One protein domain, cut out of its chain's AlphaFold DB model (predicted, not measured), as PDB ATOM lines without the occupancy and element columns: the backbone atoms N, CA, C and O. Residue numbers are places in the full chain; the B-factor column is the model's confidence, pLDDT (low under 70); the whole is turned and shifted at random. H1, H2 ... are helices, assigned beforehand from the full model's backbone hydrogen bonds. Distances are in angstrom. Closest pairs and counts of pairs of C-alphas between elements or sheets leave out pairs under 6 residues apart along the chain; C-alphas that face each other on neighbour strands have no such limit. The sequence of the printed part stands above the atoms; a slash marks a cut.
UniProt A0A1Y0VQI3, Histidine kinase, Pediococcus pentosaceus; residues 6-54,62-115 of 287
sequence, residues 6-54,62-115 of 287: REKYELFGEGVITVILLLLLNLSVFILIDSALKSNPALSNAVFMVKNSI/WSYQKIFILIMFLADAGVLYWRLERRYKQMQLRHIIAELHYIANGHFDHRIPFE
ATOM      1  N   ARG A   6     -62.006  10.964  48.605       86.12
ATOM      2  CA  ARG A   6     -60.559  11.182  48.508       86.12
ATOM      3  C   ARG A   6     -59.754  10.050  49.146       86.12
ATOM      4  O   ARG A   6     -58.824   9.559  48.519       86.12
ATOM      5  N   GLU A   7     -60.132   9.588  50.334       86.75
ATOM      6  CA  GLU A   7     -59.460   8.460  50.999       86.75
ATOM      7  C   GLU A   7     -59.564   7.163  50.209       86.75
ATOM      8  O   GLU A   7     -58.594   6.414  50.132       86.75
ATOM      9  N   LYS A   8     -60.718   6.899  49.585       87.25
ATOM     10  CA  LYS A   8     -60.869   5.732  48.707       87.25
ATOM     11  C   LYS A   8     -59.919   5.810  47.515       87.25
ATOM     12  O   LYS A   8     -59.309   4.800  47.177       87.25
ATOM     13  N   TYR A   9     -59.757   6.991  46.914       89.75
ATOM     14  CA  TYR A   9     -58.785   7.199  45.836       89.75
ATOM     15  C   TYR A   9     -57.339   7.081  46.319       89.75
ATOM     16  O   TYR A   9     -56.530   6.474  45.624       89.75
ATOM     17  N   GLU A  10     -57.002   7.601  47.500       88.81
ATOM     18  CA  GLU A  10     -55.662   7.450  48.082       88.81
ATOM     19  C   GLU A  10     -55.341   5.980  48.383       88.81
ATOM     20  O   GLU A  10     -54.255   5.507  48.050       88.81
ATOM     21  N   LEU A  11     -56.295   5.235  48.951       91.12
ATOM     22  CA  LEU A  11     -56.158   3.805  49.230       91.12
ATOM     23  C   LEU A  11     -56.020   2.994  47.933       91.12
ATOM     24  O   LEU A  11     -55.152   2.128  47.831       91.12
ATOM     25  N   PHE A  12     -56.841   3.302  46.924       90.88
ATOM     26  CA  PHE A  12     -56.760   2.677  45.607       90.88
ATOM     27  C   PHE A  12     -55.424   2.981  44.919       90.88
ATOM     28  O   PHE A  12     -54.762   2.066  44.438       90.88
ATOM     29  N   GLY A  13     -54.999   4.246  44.917       90.56
ATOM     30  CA  GLY A  13     -53.731   4.678  44.337       90.56
ATOM     31  C   GLY A  13     -52.532   3.998  44.997       90.56
ATOM     32  O   GLY A  13     -51.651   3.500  44.300       90.56
ATOM     33  N   GLU A  14     -52.522   3.892  46.328       91.19
ATOM     34  CA  GLU A  14     -51.482   3.149  47.042       91.19
ATOM     35  C   GLU A  14     -51.506   1.652  46.700       91.19
ATOM     36  O   GLU A  14     -50.445   1.057  46.499       91.19
ATOM     37  N   GLY A  15     -52.693   1.055  46.558       92.56
ATOM     38  CA  GLY A  15     -52.852  -0.314  46.070       92.56
ATOM     39  C   GLY A  15     -52.228  -0.511  44.688       92.56
ATOM     40  O   GLY A  15     -51.378  -1.382  44.521       92.56
ATOM     41  N   VAL A  16     -52.570   0.345  43.720       94.19
ATOM     42  CA  VAL A  16     -52.037   0.290  42.347       94.19
ATOM     43  C   VAL A  16     -50.517   0.443  42.328       94.19
ATOM     44  O   VAL A  16     -49.830  -0.371  41.713       94.19
ATOM     45  N   ILE A  17     -49.970   1.434  43.040       95.00
ATOM     46  CA  ILE A  17     -48.516   1.640  43.136       95.00
ATOM     47  C   ILE A  17     -47.839   0.407  43.742       95.00
ATOM     48  O   ILE A  17     -46.796  -0.025  43.260       95.00
ATOM     49  N   THR A  18     -48.440  -0.188  44.775       95.12
ATOM     50  CA  THR A  18     -47.910  -1.399  45.413       95.12
ATOM     51  C   THR A  18     -47.879  -2.570  44.442       95.12
ATOM     52  O   THR A  18     -46.853  -3.230  44.347       95.12
ATOM     53  N   VAL A  19     -48.955  -2.795  43.682       95.19
ATOM     54  CA  VAL A  19     -49.003  -3.854  42.663       95.19
ATOM     55  C   VAL A  19     -47.931  -3.635  41.600       95.19
ATOM     56  O   VAL A  19     -47.214  -4.573  41.272       95.19
ATOM     57  N   ILE A  20     -47.770  -2.410  41.090       95.75
ATOM     58  CA  ILE A  20     -46.743  -2.103  40.083       95.75
ATOM     59  C   ILE A  20     -45.342  -2.397  40.634       95.75
ATOM     60  O   ILE A  20     -44.540  -3.039  39.957       95.75
ATOM     61  N   LEU A  21     -45.049  -1.973  41.866       95.75
ATOM     62  CA  LEU A  21     -43.757  -2.230  42.508       95.75
ATOM     63  C   LEU A  21     -43.506  -3.726  42.730       95.75
ATOM     64  O   LEU A  21     -42.397  -4.192  42.472       95.75
ATOM     65  N   LEU A  22     -44.519  -4.479  43.165       95.69
ATOM     66  CA  LEU A  22     -44.423  -5.930  43.342       95.69
ATOM     67  C   LEU A  22     -44.226  -6.653  42.004       95.69
ATOM     68  O   LEU A  22     -43.370  -7.523  41.902       95.69
ATOM     69  N   LEU A  23     -44.923  -6.238  40.941       94.06
ATOM     70  CA  LEU A  23     -44.732  -6.792  39.597       94.06
ATOM     71  C   LEU A  23     -43.317  -6.540  39.062       94.06
ATOM     72  O   LEU A  23     -42.708  -7.450  38.500       94.06
ATOM     73  N   LEU A  24     -42.778  -5.331  39.256       96.00
ATOM     74  CA  LEU A  24     -41.398  -5.010  38.883       96.00
ATOM     75  C   LEU A  24     -40.395  -5.849  39.682       96.00
ATOM     76  O   LEU A  24     -39.465  -6.404  39.095       96.00
ATOM     77  N   LEU A  25     -40.611  -5.993  40.992       95.44
ATOM     78  CA  LEU A  25     -39.786  -6.835  41.857       95.44
ATOM     79  C   LEU A  25     -39.813  -8.296  41.393       95.44
ATOM     80  O   LEU A  25     -38.759  -8.899  41.202       95.44
ATOM     81  N   ASN A  26     -40.999  -8.848  41.143       93.62
ATOM     82  CA  ASN A  26     -41.169 -10.218  40.667       93.62
ATOM     83  C   ASN A  26     -40.491 -10.442  39.318       93.62
ATOM     84  O   ASN A  26     -39.846 -11.472  39.126       93.62
ATOM     85  N   LEU A  27     -40.590  -9.475  38.399       92.19
ATOM     86  CA  LEU A  27     -39.894  -9.527  37.117       92.19
ATOM     87  C   LEU A  27     -38.373  -9.570  37.321       92.19
ATOM     88  O   LEU A  27     -37.699 -10.398  36.710       92.19
ATOM     89  N   SER A  28     -37.829  -8.728  38.204       94.62
ATOM     90  CA  SER A  28     -36.400  -8.740  38.539       94.62
ATOM     91  C   SER A  28     -35.962 -10.073  39.147       94.62
ATOM     92  O   SER A  28     -34.967 -10.643  38.702       94.62
ATOM     93  N   VAL A  29     -36.710 -10.607  40.120       92.62
ATOM     94  CA  VAL A  29     -36.403 -11.902  40.749       92.62
ATOM     95  C   VAL A  29     -36.457 -13.027  39.717       92.62
ATOM     96  O   VAL A  29     -35.562 -13.870  39.679       92.62
ATOM     97  N   PHE A  30     -37.452 -13.016  38.831       88.88
ATOM     98  CA  PHE A  30     -37.574 -14.003  37.766       88.88
ATOM     99  C   PHE A  30     -36.371 -13.979  36.812       88.88
ATOM    100  O   PHE A  30     -35.798 -15.031  36.529       88.88
ATOM    101  N   ILE A  31     -35.947 -12.790  36.361       90.31
ATOM    102  CA  ILE A  31     -34.771 -12.625  35.488       90.31
ATOM    103  C   ILE A  31     -33.497 -13.130  36.180       90.31
ATOM    104  O   ILE A  31     -32.679 -13.802  35.550       90.31
ATOM    105  N   LEU A  32     -33.328 -12.846  37.474       89.81
ATOM    106  CA  LEU A  32     -32.175 -13.312  38.248       89.81
ATOM    107  C   LEU A  32     -32.140 -14.839  38.367       89.81
ATOM    108  O   LEU A  32     -31.083 -15.436  38.166       89.81
ATOM    109  N   ILE A  33     -33.282 -15.473  38.649       86.56
ATOM    110  CA  ILE A  33     -33.383 -16.934  38.733       86.56
ATOM    111  C   ILE A  33     -33.080 -17.577  37.373       86.56
ATOM    112  O   ILE A  33     -32.292 -18.520  37.306       86.56
ATOM    113  N   ASP A  34     -33.654 -17.061  36.282       84.75
ATOM    114  CA  ASP A  34     -33.410 -17.584  34.931       84.75
ATOM    115  C   ASP A  34     -31.934 -17.436  34.514       84.75
ATOM    116  O   ASP A  34     -31.326 -18.377  33.996       84.75
ATOM    117  N   SER A  35     -31.318 -16.288  34.814       88.06
ATOM    118  CA  SER A  35     -29.895 -16.036  34.563       88.06
ATOM    119  C   SER A  35     -28.981 -16.970  35.372       88.06
ATOM    120  O   SER A  35     -28.022 -17.537  34.837       88.06
ATOM    121  N   ALA A  36     -29.299 -17.210  36.649       85.19
ATOM    122  CA  ALA A  36     -28.567 -18.146  37.505       85.19
ATOM    123  C   ALA A  36     -28.659 -19.600  37.005       85.19
ATOM    124  O   ALA A  36     -27.672 -20.337  37.039       85.19
ATOM    125  N   LEU A  37     -29.825 -20.013  36.494       82.44
ATOM    126  CA  LEU A  37     -30.020 -21.353  35.931       82.44
ATOM    127  C   LEU A  37     -29.248 -21.552  34.621       82.44
ATOM    128  O   LEU A  37     -28.683 -22.620  34.408       82.44
ATOM    129  N   LYS A  38     -29.185 -20.529  33.759       83.19
ATOM    130  CA  LYS A  38     -28.444 -20.588  32.486       83.19
ATOM    131  C   LYS A  38     -26.927 -20.554  32.667       83.19
ATOM    132  O   LYS A  38     -26.210 -21.169  31.884       83.19
ATOM    133  N   SER A  39     -26.439 -19.838  33.677       87.25
ATOM    134  CA  SER A  39     -25.000 -19.680  33.935       87.25
ATOM    135  C   SER A  39     -24.367 -20.873  34.657       87.25
ATOM    136  O   SER A  39     -23.159 -21.075  34.538       87.25
ATOM    137  N   ASN A  40     -25.152 -21.686  35.375       87.44
ATOM    138  CA  ASN A  40     -24.645 -22.817  36.149       87.44
ATOM    139  C   ASN A  40     -25.236 -24.162  35.666       87.44
ATOM    140  O   ASN A  40     -26.359 -24.521  36.043       87.44
ATOM    141  N   PRO A  41     -24.477 -24.961  34.888       81.88
ATOM    142  CA  PRO A  41     -24.965 -26.230  34.346       81.88
ATOM    143  C   PRO A  41     -25.308 -27.263  35.430       81.88
ATOM    144  O   PRO A  41     -26.192 -28.090  35.213       81.88
ATOM    145  N   ALA A  42     -24.691 -27.203  36.617       81.62
ATOM    146  CA  ALA A  42     -25.047 -28.083  37.731       81.62
ATOM    147  C   ALA A  42     -26.451 -27.771  38.284       81.62
ATOM    148  O   ALA A  42     -27.220 -28.694  38.552       81.62
ATOM    149  N   LEU A  43     -26.819 -26.486  38.386       78.12
ATOM    150  CA  LEU A  43     -28.161 -26.060  38.807       78.12
ATOM    151  C   LEU A  43     -29.224 -26.411  37.759       78.12
ATOM    152  O   LEU A  43     -30.277 -26.942  38.112       78.12
ATOM    153  N   SER A  44     -28.936 -26.184  36.475       77.06
ATOM    154  CA  SER A  44     -29.827 -26.593  35.380       77.06
ATOM    155  C   SER A  44     -30.077 -28.106  35.389       77.06
ATOM    156  O   SER A  44     -31.226 -28.548  35.312       77.06
ATOM    157  N   ASN A  45     -29.022 -28.912  35.554       77.25
ATOM    158  CA  ASN A  45     -29.135 -30.370  35.631       77.25
ATOM    159  C   ASN A  45     -29.914 -30.827  36.871       77.25
ATOM    160  O   ASN A  45     -30.726 -31.744  36.771       77.25
ATOM    161  N   ALA A  46     -29.729 -30.174  38.021       76.69
ATOM    162  CA  ALA A  46     -30.499 -30.457  39.232       76.69
ATOM    163  C   ALA A  46     -32.000 -30.185  39.040       76.69
ATOM    164  O   ALA A  46     -32.828 -31.044  39.347       76.69
ATOM    165  N   VAL A  47     -32.363 -29.034  38.465       77.44
ATOM    166  CA  VAL A  47     -33.766 -28.703  38.158       77.44
ATOM    167  C   VAL A  47     -34.355 -29.676  37.133       77.44
ATOM    168  O   VAL A  47     -35.499 -30.101  37.281       77.44
ATOM    169  N   PHE A  48     -33.580 -30.078  36.123       74.12
ATOM    170  CA  PHE A  48     -34.004 -31.069  35.133       74.12
ATOM    171  C   PHE A  48     -34.219 -32.466  35.743       74.12
ATOM    172  O   PHE A  48     -35.217 -33.116  35.434       74.12
ATOM    173  N   MET A  49     -33.342 -32.908  36.652       74.31
ATOM    174  CA  MET A  49     -33.497 -34.177  37.377       74.31
ATOM    175  C   MET A  49     -34.765 -34.191  38.240       74.31
ATOM    176  O   MET A  49     -35.529 -35.153  38.182       74.31
ATOM    177  N   VAL A  50     -35.036 -33.105  38.975       73.69
ATOM    178  CA  VAL A  50     -36.276 -32.944  39.760       73.69
ATOM    179  C   VAL A  50     -37.510 -32.901  38.854       73.69
ATOM    180  O   VAL A  50     -38.551 -33.464  39.184       73.69
ATOM    181  N   LYS A  51     -37.411 -32.262  37.684       70.38
ATOM    182  CA  LYS A  51     -38.509 -32.205  36.712       70.38
ATOM    183  C   LYS A  51     -38.856 -33.590  36.150       70.38
ATOM    184  O   LYS A  51     -40.034 -33.888  35.970       70.38
ATOM    185  N   ASN A  52     -37.859 -34.433  35.883       68.62
ATOM    186  CA  ASN A  52     -38.074 -35.759  35.297       68.62
ATOM    187  C   ASN A  52     -38.496 -36.829  36.317       68.62
ATOM    188  O   ASN A  52     -39.114 -37.815  35.919       68.62
ATOM    189  N   SER A  53     -38.218 -36.643  37.612       66.94
ATOM    190  CA  SER A  53     -38.637 -37.583  38.662       66.94
ATOM    191  C   SER A  53     -40.125 -37.485  39.031       66.94
ATOM    192  O   SER A  53     -40.661 -38.411  39.634       66.94
ATOM    193  N   ILE A  54     -40.816 -36.407  38.636       64.06
ATOM    194  CA  ILE A  54     -42.238 -36.156  38.935       64.06
ATOM    195  C   ILE A  54     -43.070 -36.260  37.645       64.06
ATOM    196  O   ILE A  54     -43.643 -35.284  37.155       64.06
ATOM    197  N   TRP A  62     -45.601 -30.560  36.230       61.81
ATOM    198  CA  TRP A  62     -45.057 -29.403  36.958       61.81
ATOM    199  C   TRP A  62     -43.931 -28.665  36.217       61.81
ATOM    200  O   TRP A  62     -42.945 -29.255  35.781       61.81
ATOM    201  N   SER A  63     -44.060 -27.336  36.119       71.81
ATOM    202  CA  SER A  63     -42.962 -26.424  35.771       71.81
ATOM    203  C   SER A  63     -42.626 -25.596  37.005       71.81
ATOM    204  O   SER A  63     -43.518 -24.959  37.568       71.81
ATOM    205  N   TYR A  64     -41.351 -25.574  37.406       75.44
ATOM    206  CA  TYR A  64     -40.855 -24.746  38.513       75.44
ATOM    207  C   TYR A  64     -41.299 -23.280  38.377       75.44
ATOM    208  O   TYR A  64     -41.671 -22.652  39.361       75.44
ATOM    209  N   GLN A  65     -41.385 -22.774  37.142       78.56
ATOM    210  CA  GLN A  65     -41.877 -21.427  36.850       78.56
ATOM    211  C   GLN A  65     -43.331 -21.218  37.305       78.56
ATOM    212  O   GLN A  65     -43.643 -20.178  37.873       78.56
ATOM    213  N   LYS A  66     -44.223 -22.201  37.110       82.38
ATOM    214  CA  LYS A  66     -45.636 -22.093  37.523       82.38
ATOM    215  C   LYS A  66     -45.786 -22.099  39.044       82.38
ATOM    216  O   LYS A  66     -46.580 -21.330  39.574       82.38
ATOM    217  N   ILE A  67     -45.009 -22.935  39.738       82.38
ATOM    218  CA  ILE A  67     -44.991 -22.982  41.210       82.38
ATOM    219  C   ILE A  67     -44.451 -21.662  41.765       82.38
ATOM    220  O   ILE A  67     -45.052 -21.079  42.663       82.38
ATOM    221  N   PHE A  68     -43.354 -21.165  41.195       84.88
ATOM    222  CA  PHE A  68     -42.757 -19.893  41.583       84.88
ATOM    223  C   PHE A  68     -43.742 -18.725  41.418       84.88
ATOM    224  O   PHE A  68     -43.934 -17.955  42.356       84.88
ATOM    225  N   ILE A  69     -44.433 -18.642  40.273       87.56
ATOM    226  CA  ILE A  69     -45.460 -17.619  40.022       87.56
ATOM    227  C   ILE A  69     -46.605 -17.720  41.037       87.56
ATOM    228  O   ILE A  69     -47.046 -16.696  41.550       87.56
ATOM    229  N   LEU A  70     -47.072 -18.931  41.362       89.94
ATOM    230  CA  LEU A  70     -48.136 -19.124  42.351       89.94
ATOM    231  C   LEU A  70     -47.710 -18.643  43.747       89.94
ATOM    232  O   LEU A  70     -48.475 -17.950  44.413       89.94
ATOM    233  N   ILE A  71     -46.493 -18.983  44.181       91.00
ATOM    234  CA  ILE A  71     -45.957 -18.561  45.483       91.00
ATOM    235  C   ILE A  71     -45.804 -17.037  45.535       91.00
ATOM    236  O   ILE A  71     -46.217 -16.425  46.518       91.00
ATOM    237  N   MET A  72     -45.261 -16.423  44.481       91.50
ATOM    238  CA  MET A  72     -45.138 -14.963  44.380       91.50
ATOM    239  C   MET A  72     -46.497 -14.273  44.394       91.50
ATOM    240  O   MET A  72     -46.681 -13.320  45.139       91.50
ATOM    241  N   PHE A  73     -47.485 -14.804  43.674       93.75
ATOM    242  CA  PHE A  73     -48.836 -14.252  43.689       93.75
ATOM    243  C   PHE A  73     -49.467 -14.281  45.090       93.75
ATOM    244  O   PHE A  73     -50.068 -13.298  45.522       93.75
ATOM    245  N   LEU A  74     -49.311 -15.386  45.827       95.94
ATOM    246  CA  LEU A  74     -49.799 -15.486  47.206       95.94
ATOM    247  C   LEU A  74     -49.056 -14.527  48.149       95.94
ATOM    248  O   LEU A  74     -49.688 -13.895  48.998       95.94
ATOM    249  N   ALA A  75     -47.736 -14.394  47.988       95.25
ATOM    250  CA  ALA A  75     -46.930 -13.454  48.761       95.25
ATOM    251  C   ALA A  75     -47.361 -12.001  48.502       95.25
ATOM    252  O   ALA A  75     -47.604 -11.255  49.452       95.25
ATOM    253  N   ASP A  76     -47.546 -11.626  47.237       95.88
ATOM    254  CA  ASP A  76     -48.005 -10.299  46.830       95.88
ATOM    255  C   ASP A  76     -49.392  -9.982  47.373       95.88
ATOM    256  O   ASP A  76     -49.613  -8.888  47.894       95.88
ATOM    257  N   ALA A  77     -50.322 -10.939  47.300       95.88
ATOM    258  CA  ALA A  77     -51.657 -10.783  47.862       95.88
ATOM    259  C   ALA A  77     -51.594 -10.525  49.376       95.88
ATOM    260  O   ALA A  77     -52.288  -9.639  49.880       95.88
ATOM    261  N   GLY A  78     -50.720 -11.240  50.093       97.06
ATOM    262  CA  GLY A  78     -50.477 -11.024  51.520       97.06
ATOM    263  C   GLY A  78     -49.889  -9.644  51.828       97.06
ATOM    264  O   GLY A  78     -50.393  -8.945  52.709       97.06
ATOM    265  N   VAL A  79     -48.862  -9.218  51.084       96.31
ATOM    266  CA  VAL A  79     -48.228  -7.896  51.242       96.31
ATOM    267  C   VAL A  79     -49.214  -6.774  50.934       96.31
ATOM    268  O   VAL A  79     -49.299  -5.803  51.689       96.31
ATOM    269  N   LEU A  80     -49.982  -6.906  49.853       95.25
ATOM    270  CA  LEU A  80     -50.998  -5.938  49.455       95.25
ATOM    271  C   LEU A  80     -52.099  -5.832  50.510       95.25
ATOM    272  O   LEU A  80     -52.415  -4.723  50.937       95.25
ATOM    273  N   TYR A  81     -52.629  -6.963  50.981       95.31
ATOM    274  CA  TYR A  81     -53.622  -6.984  52.052       95.31
ATOM    275  C   TYR A  81     -53.094  -6.299  53.317       95.31
ATOM    276  O   TYR A  81     -53.723  -5.372  53.826       95.31
ATOM    277  N   TRP A  82     -51.903  -6.690  53.783       95.75
ATOM    278  CA  TRP A  82     -51.281  -6.099  54.968       95.75
ATOM    279  C   TRP A  82     -51.072  -4.587  54.823       95.75
ATOM    280  O   TRP A  82     -51.348  -3.826  55.753       95.75
ATOM    281  N   ARG A  83     -50.614  -4.130  53.651       94.94
ATOM    282  CA  ARG A  83     -50.371  -2.708  53.388       94.94
ATOM    283  C   ARG A  83     -51.667  -1.899  53.344       94.94
ATOM    284  O   ARG A  83     -51.717  -0.831  53.955       94.94
ATOM    285  N   LEU A  84     -52.706  -2.400  52.676       93.31
ATOM    286  CA  LEU A  84     -54.015  -1.743  52.613       93.31
ATOM    287  C   LEU A  84     -54.671  -1.669  53.995       93.31
ATOM    288  O   LEU A  84     -55.130  -0.600  54.394       93.31
ATOM    289  N   GLU A  85     -54.639  -2.762  54.756       91.25
ATOM    290  CA  GLU A  85     -55.156  -2.817  56.127       91.25
ATOM    291  C   GLU A  85     -54.424  -1.820  57.040       91.25
ATOM    292  O   GLU A  85     -55.040  -1.052  57.786       91.25
ATOM    293  N   ARG A  86     -53.089  -1.767  56.945       91.50
ATOM    294  CA  ARG A  86     -52.275  -0.796  57.687       91.50
ATOM    295  C   ARG A  86     -52.646   0.641  57.322       91.50
ATOM    296  O   ARG A  86     -52.761   1.480  58.217       91.50
ATOM    297  N   ARG A  87     -52.837   0.935  56.033       92.38
ATOM    298  CA  ARG A  87     -53.215   2.274  55.566       92.38
ATOM    299  C   ARG A  87     -54.612   2.667  56.043       92.38
ATOM    300  O   ARG A  87     -54.797   3.791  56.507       92.38
ATOM    301  N   TYR A  88     -55.562   1.737  56.003       89.81
ATOM    302  CA  TYR A  88     -56.920   1.938  56.499       89.81
ATOM    303  C   TYR A  88     -56.940   2.284  57.999       89.81
ATOM    304  O   TYR A  88     -57.543   3.284  58.393       89.81
ATOM    305  N   LYS A  89     -56.193   1.544  58.831       88.75
ATOM    306  CA  LYS A  89     -56.048   1.849  60.269       88.75
ATOM    307  C   LYS A  89     -55.429   3.226  60.524       88.75
ATOM    308  O   LYS A  89     -55.884   3.957  61.398       88.75
ATOM    309  N   GLN A  90     -54.429   3.624  59.733       90.38
ATOM    310  CA  GLN A  90     -53.844   4.967  59.834       90.38
ATOM    311  C   GLN A  90     -54.858   6.074  59.518       90.38
ATOM    312  O   GLN A  90     -54.831   7.121  60.164       90.38
ATOM    313  N   MET A  91     -55.750   5.859  58.546       90.12
ATOM    314  CA  MET A  91     -56.817   6.812  58.232       90.12
ATOM    315  C   MET A  91     -57.800   6.954  59.398       90.12
ATOM    316  O   MET A  91     -58.128   8.080  59.761       90.12
ATOM    317  N   GLN A  92     -58.214   5.850  60.032       89.62
ATOM    318  CA  GLN A  92     -59.082   5.898  61.219       89.62
ATOM    319  C   GLN A  92     -58.448   6.715  62.352       89.62
ATOM    320  O   GLN A  92     -59.083   7.616  62.892       89.62
ATOM    321  N   LEU A  93     -57.170   6.466  62.660       89.06
ATOM    322  CA  LEU A  93     -56.466   7.186  63.722       89.06
ATOM    323  C   LEU A  93     -56.368   8.693  63.441       89.06
ATOM    324  O   LEU A  93     -56.543   9.500  64.349       89.06
ATOM    325  N   ARG A  94     -56.142   9.088  62.181       90.94
ATOM    326  CA  ARG A  94     -56.141  10.507  61.786       90.94
ATOM    327  C   ARG A  94     -57.484  11.186  62.044       90.94
ATOM    328  O   ARG A  94     -57.484  12.333  62.473       90.94
ATOM    329  N   HIS A  95     -58.596  10.490  61.814       90.12
ATOM    330  CA  HIS A  95     -59.923  11.031  62.106       90.12
ATOM    331  C   HIS A  95     -60.140  11.190  63.605       90.12
ATOM    332  O   HIS A  95     -60.539  12.263  64.032       90.12
ATOM    333  N   ILE A  96     -59.792  10.179  64.408       90.81
ATOM    334  CA  ILE A  96     -59.872  10.283  65.875       90.81
ATOM    335  C   ILE A  96     -59.080  11.499  66.373       90.81
ATOM    336  O   ILE A  96     -59.585  12.273  67.177       90.81
ATOM    337  N   ILE A  97     -57.856  11.700  65.872       91.75
ATOM    338  CA  ILE A  97     -57.015  12.846  66.249       91.75
ATOM    339  C   ILE A  97     -57.655  14.178  65.830       91.75
ATOM    340  O   ILE A  97     -57.591  15.144  66.586       91.75
ATOM    341  N   ALA A  98     -58.271  14.245  64.647       92.19
ATOM    342  CA  ALA A  98     -58.953  15.451  64.182       92.19
ATOM    343  C   ALA A  98     -60.166  15.800  65.060       92.19
ATOM    344  O   ALA A  98     -60.302  16.948  65.476       92.19
ATOM    345  N   GLU A  99     -60.994  14.807  65.394       92.62
ATOM    346  CA  GLU A  99     -62.129  14.976  66.308       92.62
ATOM    347  C   GLU A  99     -61.661  15.390  67.710       92.62
ATOM    348  O   GLU A  99     -62.199  16.321  68.303       92.62
ATOM    349  N   LEU A 100     -60.598  14.760  68.222       91.69
ATOM    350  CA  LEU A 100     -60.013  15.116  69.512       91.69
ATOM    351  C   LEU A 100     -59.507  16.562  69.526       91.69
ATOM    352  O   LEU A 100     -59.750  17.281  70.490       91.69
ATOM    353  N   HIS A 101     -58.835  17.014  68.461       92.88
ATOM    354  CA  HIS A 101     -58.420  18.411  68.338       92.88
ATOM    355  C   HIS A 101     -59.609  19.371  68.295       92.88
ATOM    356  O   HIS A 101     -59.544  20.442  68.894       92.88
ATOM    357  N   TYR A 102     -60.687  19.004  67.603       92.75
ATOM    358  CA  TYR A 102     -61.899  19.815  67.554       92.75
ATOM    359  C   TYR A 102     -62.513  19.996  68.949       92.75
ATOM    360  O   TYR A 102     -62.777  21.130  69.357       92.75
ATOM    361  N   ILE A 103     -62.629  18.902  69.709       92.88
ATOM    362  CA  ILE A 103     -63.114  18.908  71.095       92.88
ATOM    363  C   ILE A 103     -62.172  19.716  72.001       92.88
ATOM    364  O   ILE A 103     -62.618  20.594  72.736       92.88
ATOM    365  N   ALA A 104     -60.858  19.484  71.909       90.00
ATOM    366  CA  ALA A 104     -59.851  20.173  72.718       90.00
ATOM    367  C   ALA A 104     -59.795  21.693  72.472       90.00
ATOM    368  O   ALA A 104     -59.365  22.438  73.348       90.00
ATOM    369  N   ASN A 105     -60.265  22.165  71.313       93.62
ATOM    370  CA  ASN A 105     -60.415  23.591  71.008       93.62
ATOM    371  C   ASN A 105     -61.658  24.238  71.657       93.62
ATOM    372  O   ASN A 105     -61.978  25.382  71.338       93.62
ATOM    373  N   GLY A 106     -62.354  23.536  72.556       88.56
ATOM    374  CA  GLY A 106     -63.453  24.077  73.361       88.56
ATOM    375  C   GLY A 106     -64.851  23.610  72.955       88.56
ATOM    376  O   GLY A 106     -65.824  24.033  73.573       88.56
ATOM    377  N   HIS A 107     -64.971  22.726  71.963       92.06
ATOM    378  CA  HIS A 107     -66.249  22.147  71.529       92.06
ATOM    379  C   HIS A 107     -66.571  20.892  72.351       92.06
ATOM    380  O   HIS A 107     -66.638  19.779  71.831       92.06
ATOM    381  N   PHE A 108     -66.688  21.055  73.671       88.19
ATOM    382  CA  PHE A 108     -66.933  19.942  74.594       88.19
ATOM    383  C   PHE A 108     -68.344  19.350  74.467       88.19
ATOM    384  O   PHE A 108     -68.600  18.267  74.974       88.19
ATOM    385  N   ASP A 109     -69.264  20.011  73.773       87.62
ATOM    386  CA  ASP A 109     -70.585  19.491  73.406       87.62
ATOM    387  C   ASP A 109     -70.528  18.445  72.280       87.62
ATOM    388  O   ASP A 109     -71.469  17.676  72.084       87.62
ATOM    389  N   HIS A 110     -69.404  18.367  71.568       89.25
ATOM    390  CA  HIS A 110     -69.203  17.419  70.486       89.25
ATOM    391  C   HIS A 110     -68.739  16.050  70.996       89.25
ATOM    392  O   HIS A 110     -67.964  15.931  71.948       89.25
ATOM    393  N   ARG A 111     -69.204  14.985  70.344       88.75
ATOM    394  CA  ARG A 111     -68.755  13.605  70.574       88.75
ATOM    395  C   ARG A 111     -68.314  13.011  69.253       88.75
ATOM    396  O   ARG A 111     -68.868  13.346  68.209       88.75
ATOM    397  N   ILE A 112     -67.356  12.088  69.308       89.75
ATOM    398  CA  ILE A 112     -66.903  11.374  68.112       89.75
ATOM    399  C   ILE A 112     -68.095  10.574  67.554       89.75
ATOM    400  O   ILE A 112     -68.557   9.645  68.217       89.75
ATOM    401  N   PRO A 113     -68.614  10.902  66.356       84.62
ATOM    402  CA  PRO A 113     -69.942  10.454  65.926       84.62
ATOM    403  C   PRO A 113     -69.936   9.094  65.217       84.62
ATOM    404  O   PRO A 113     -70.953   8.671  64.666       84.62
ATOM    405  N   PHE A 114     -68.785   8.425  65.135       84.19
ATOM    406  CA  PHE A 114     -68.615   7.212  64.346       84.19
ATOM    407  C   PHE A 114     -68.107   6.043  65.180       84.19
ATOM    408  O   PHE A 114     -67.241   6.188  66.036       84.19
ATOM    409  N   GLU A 115     -68.587   4.858  64.816       85.31
ATOM    410  CA  GLU A 115     -68.117   3.596  65.371       85.31
ATOM    411  C   GLU A 115     -67.012   2.978  64.503       85.31
ATOM    412  O   GLU A 115     -67.001   3.073  63.258       85.31
TER     413      GLU A 115
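AT A GLANCE: This is residues 6 to 54 and 62 to 115 of the 287 residues of the protein "Histidine kinase" of Pediococcus pentosaceus (UniProt A0A1Y0VQI3). What does the model look like at first sight? It is a long, thin rod of two long helices, H1 and H3, which run opposite ways side by side and cross at a narrow angle, with the short helix H2 turned sharply across one end of the rod. At the other end, residues 105 to 115, after H3, fold back with no named element. What is it made of? The printed part has 103 residues with three named helices, in the order H1, H2, H3, and no named strand, and its class is all helix. How large is its outline? It is extended, with a radius of gyration of the C-alphas of 23.6 A and spans of 75 by 23 by 19 A.

HOW THE PARTS SIT: How does the first helix meet the second? H1, residues 6 to 39, and H2, residues 41 to 53, only just touch, with 3 pairs of C-alphas within 8 A, and they touch only at the corner by their link, with residues 37 to 38 of H1 and 43 to 44 of H2. The closest C-alphas are those of Leu 37 and Ser 44, 5.3 A apart, and the two lines are about perpendicular, at 77 degrees. How does the third helix stand to these? H3, residues 64 to 104, touches H1 with its residues 72 to 91 alone, and the closest C-alphas, those of Leu 22 and Asp 76, are 6.6 A apart. H1 and H3 run opposite ways at a shallow tilt of 28 degrees. H2 and H3 are only just apart, with their closest C-alphas at 8.0 A. What do the backbones show? In H1, H2 and H3 every O i to N i+4 pair is within hydrogen-bond range.

IN THESE COORDINATES: Where does H1 run? It begins at C-alpha 6, (-60.559, 11.182, 48.508), and ends at C-alpha 39, 49.3 A away. Where is H2? Its 13 residues, 41 to 53, begin at C-alpha 41, (-24.965, -26.230, 34.346), and measure 18.3 A from first to last C-alpha. Where does H3 end? It is the longest helix, with 41 residues and 59.6 A from C-alpha 64 to C-alpha 104, which is at (-59.851, 20.173, 72.718).

THE WHOLE: How far does it reach? The two C-alphas farthest apart, those of Pro 41 and Asp 109, are 75.5 A apart. Residues 38 to 43, of which 41 to 43 belong to H2, stand free. How are the helices linked? H1 to H2 is a tight link of 1 residue. The link from H2 to H3 runs across the cut, where residues 55 to 61 are not printed, and C-alphas 54 and 62 are 7.6 A apart. Where is confidence low? The mean pLDDT of the printed part is 87.9, and residues 52 to 54 and residue 62 are under 70.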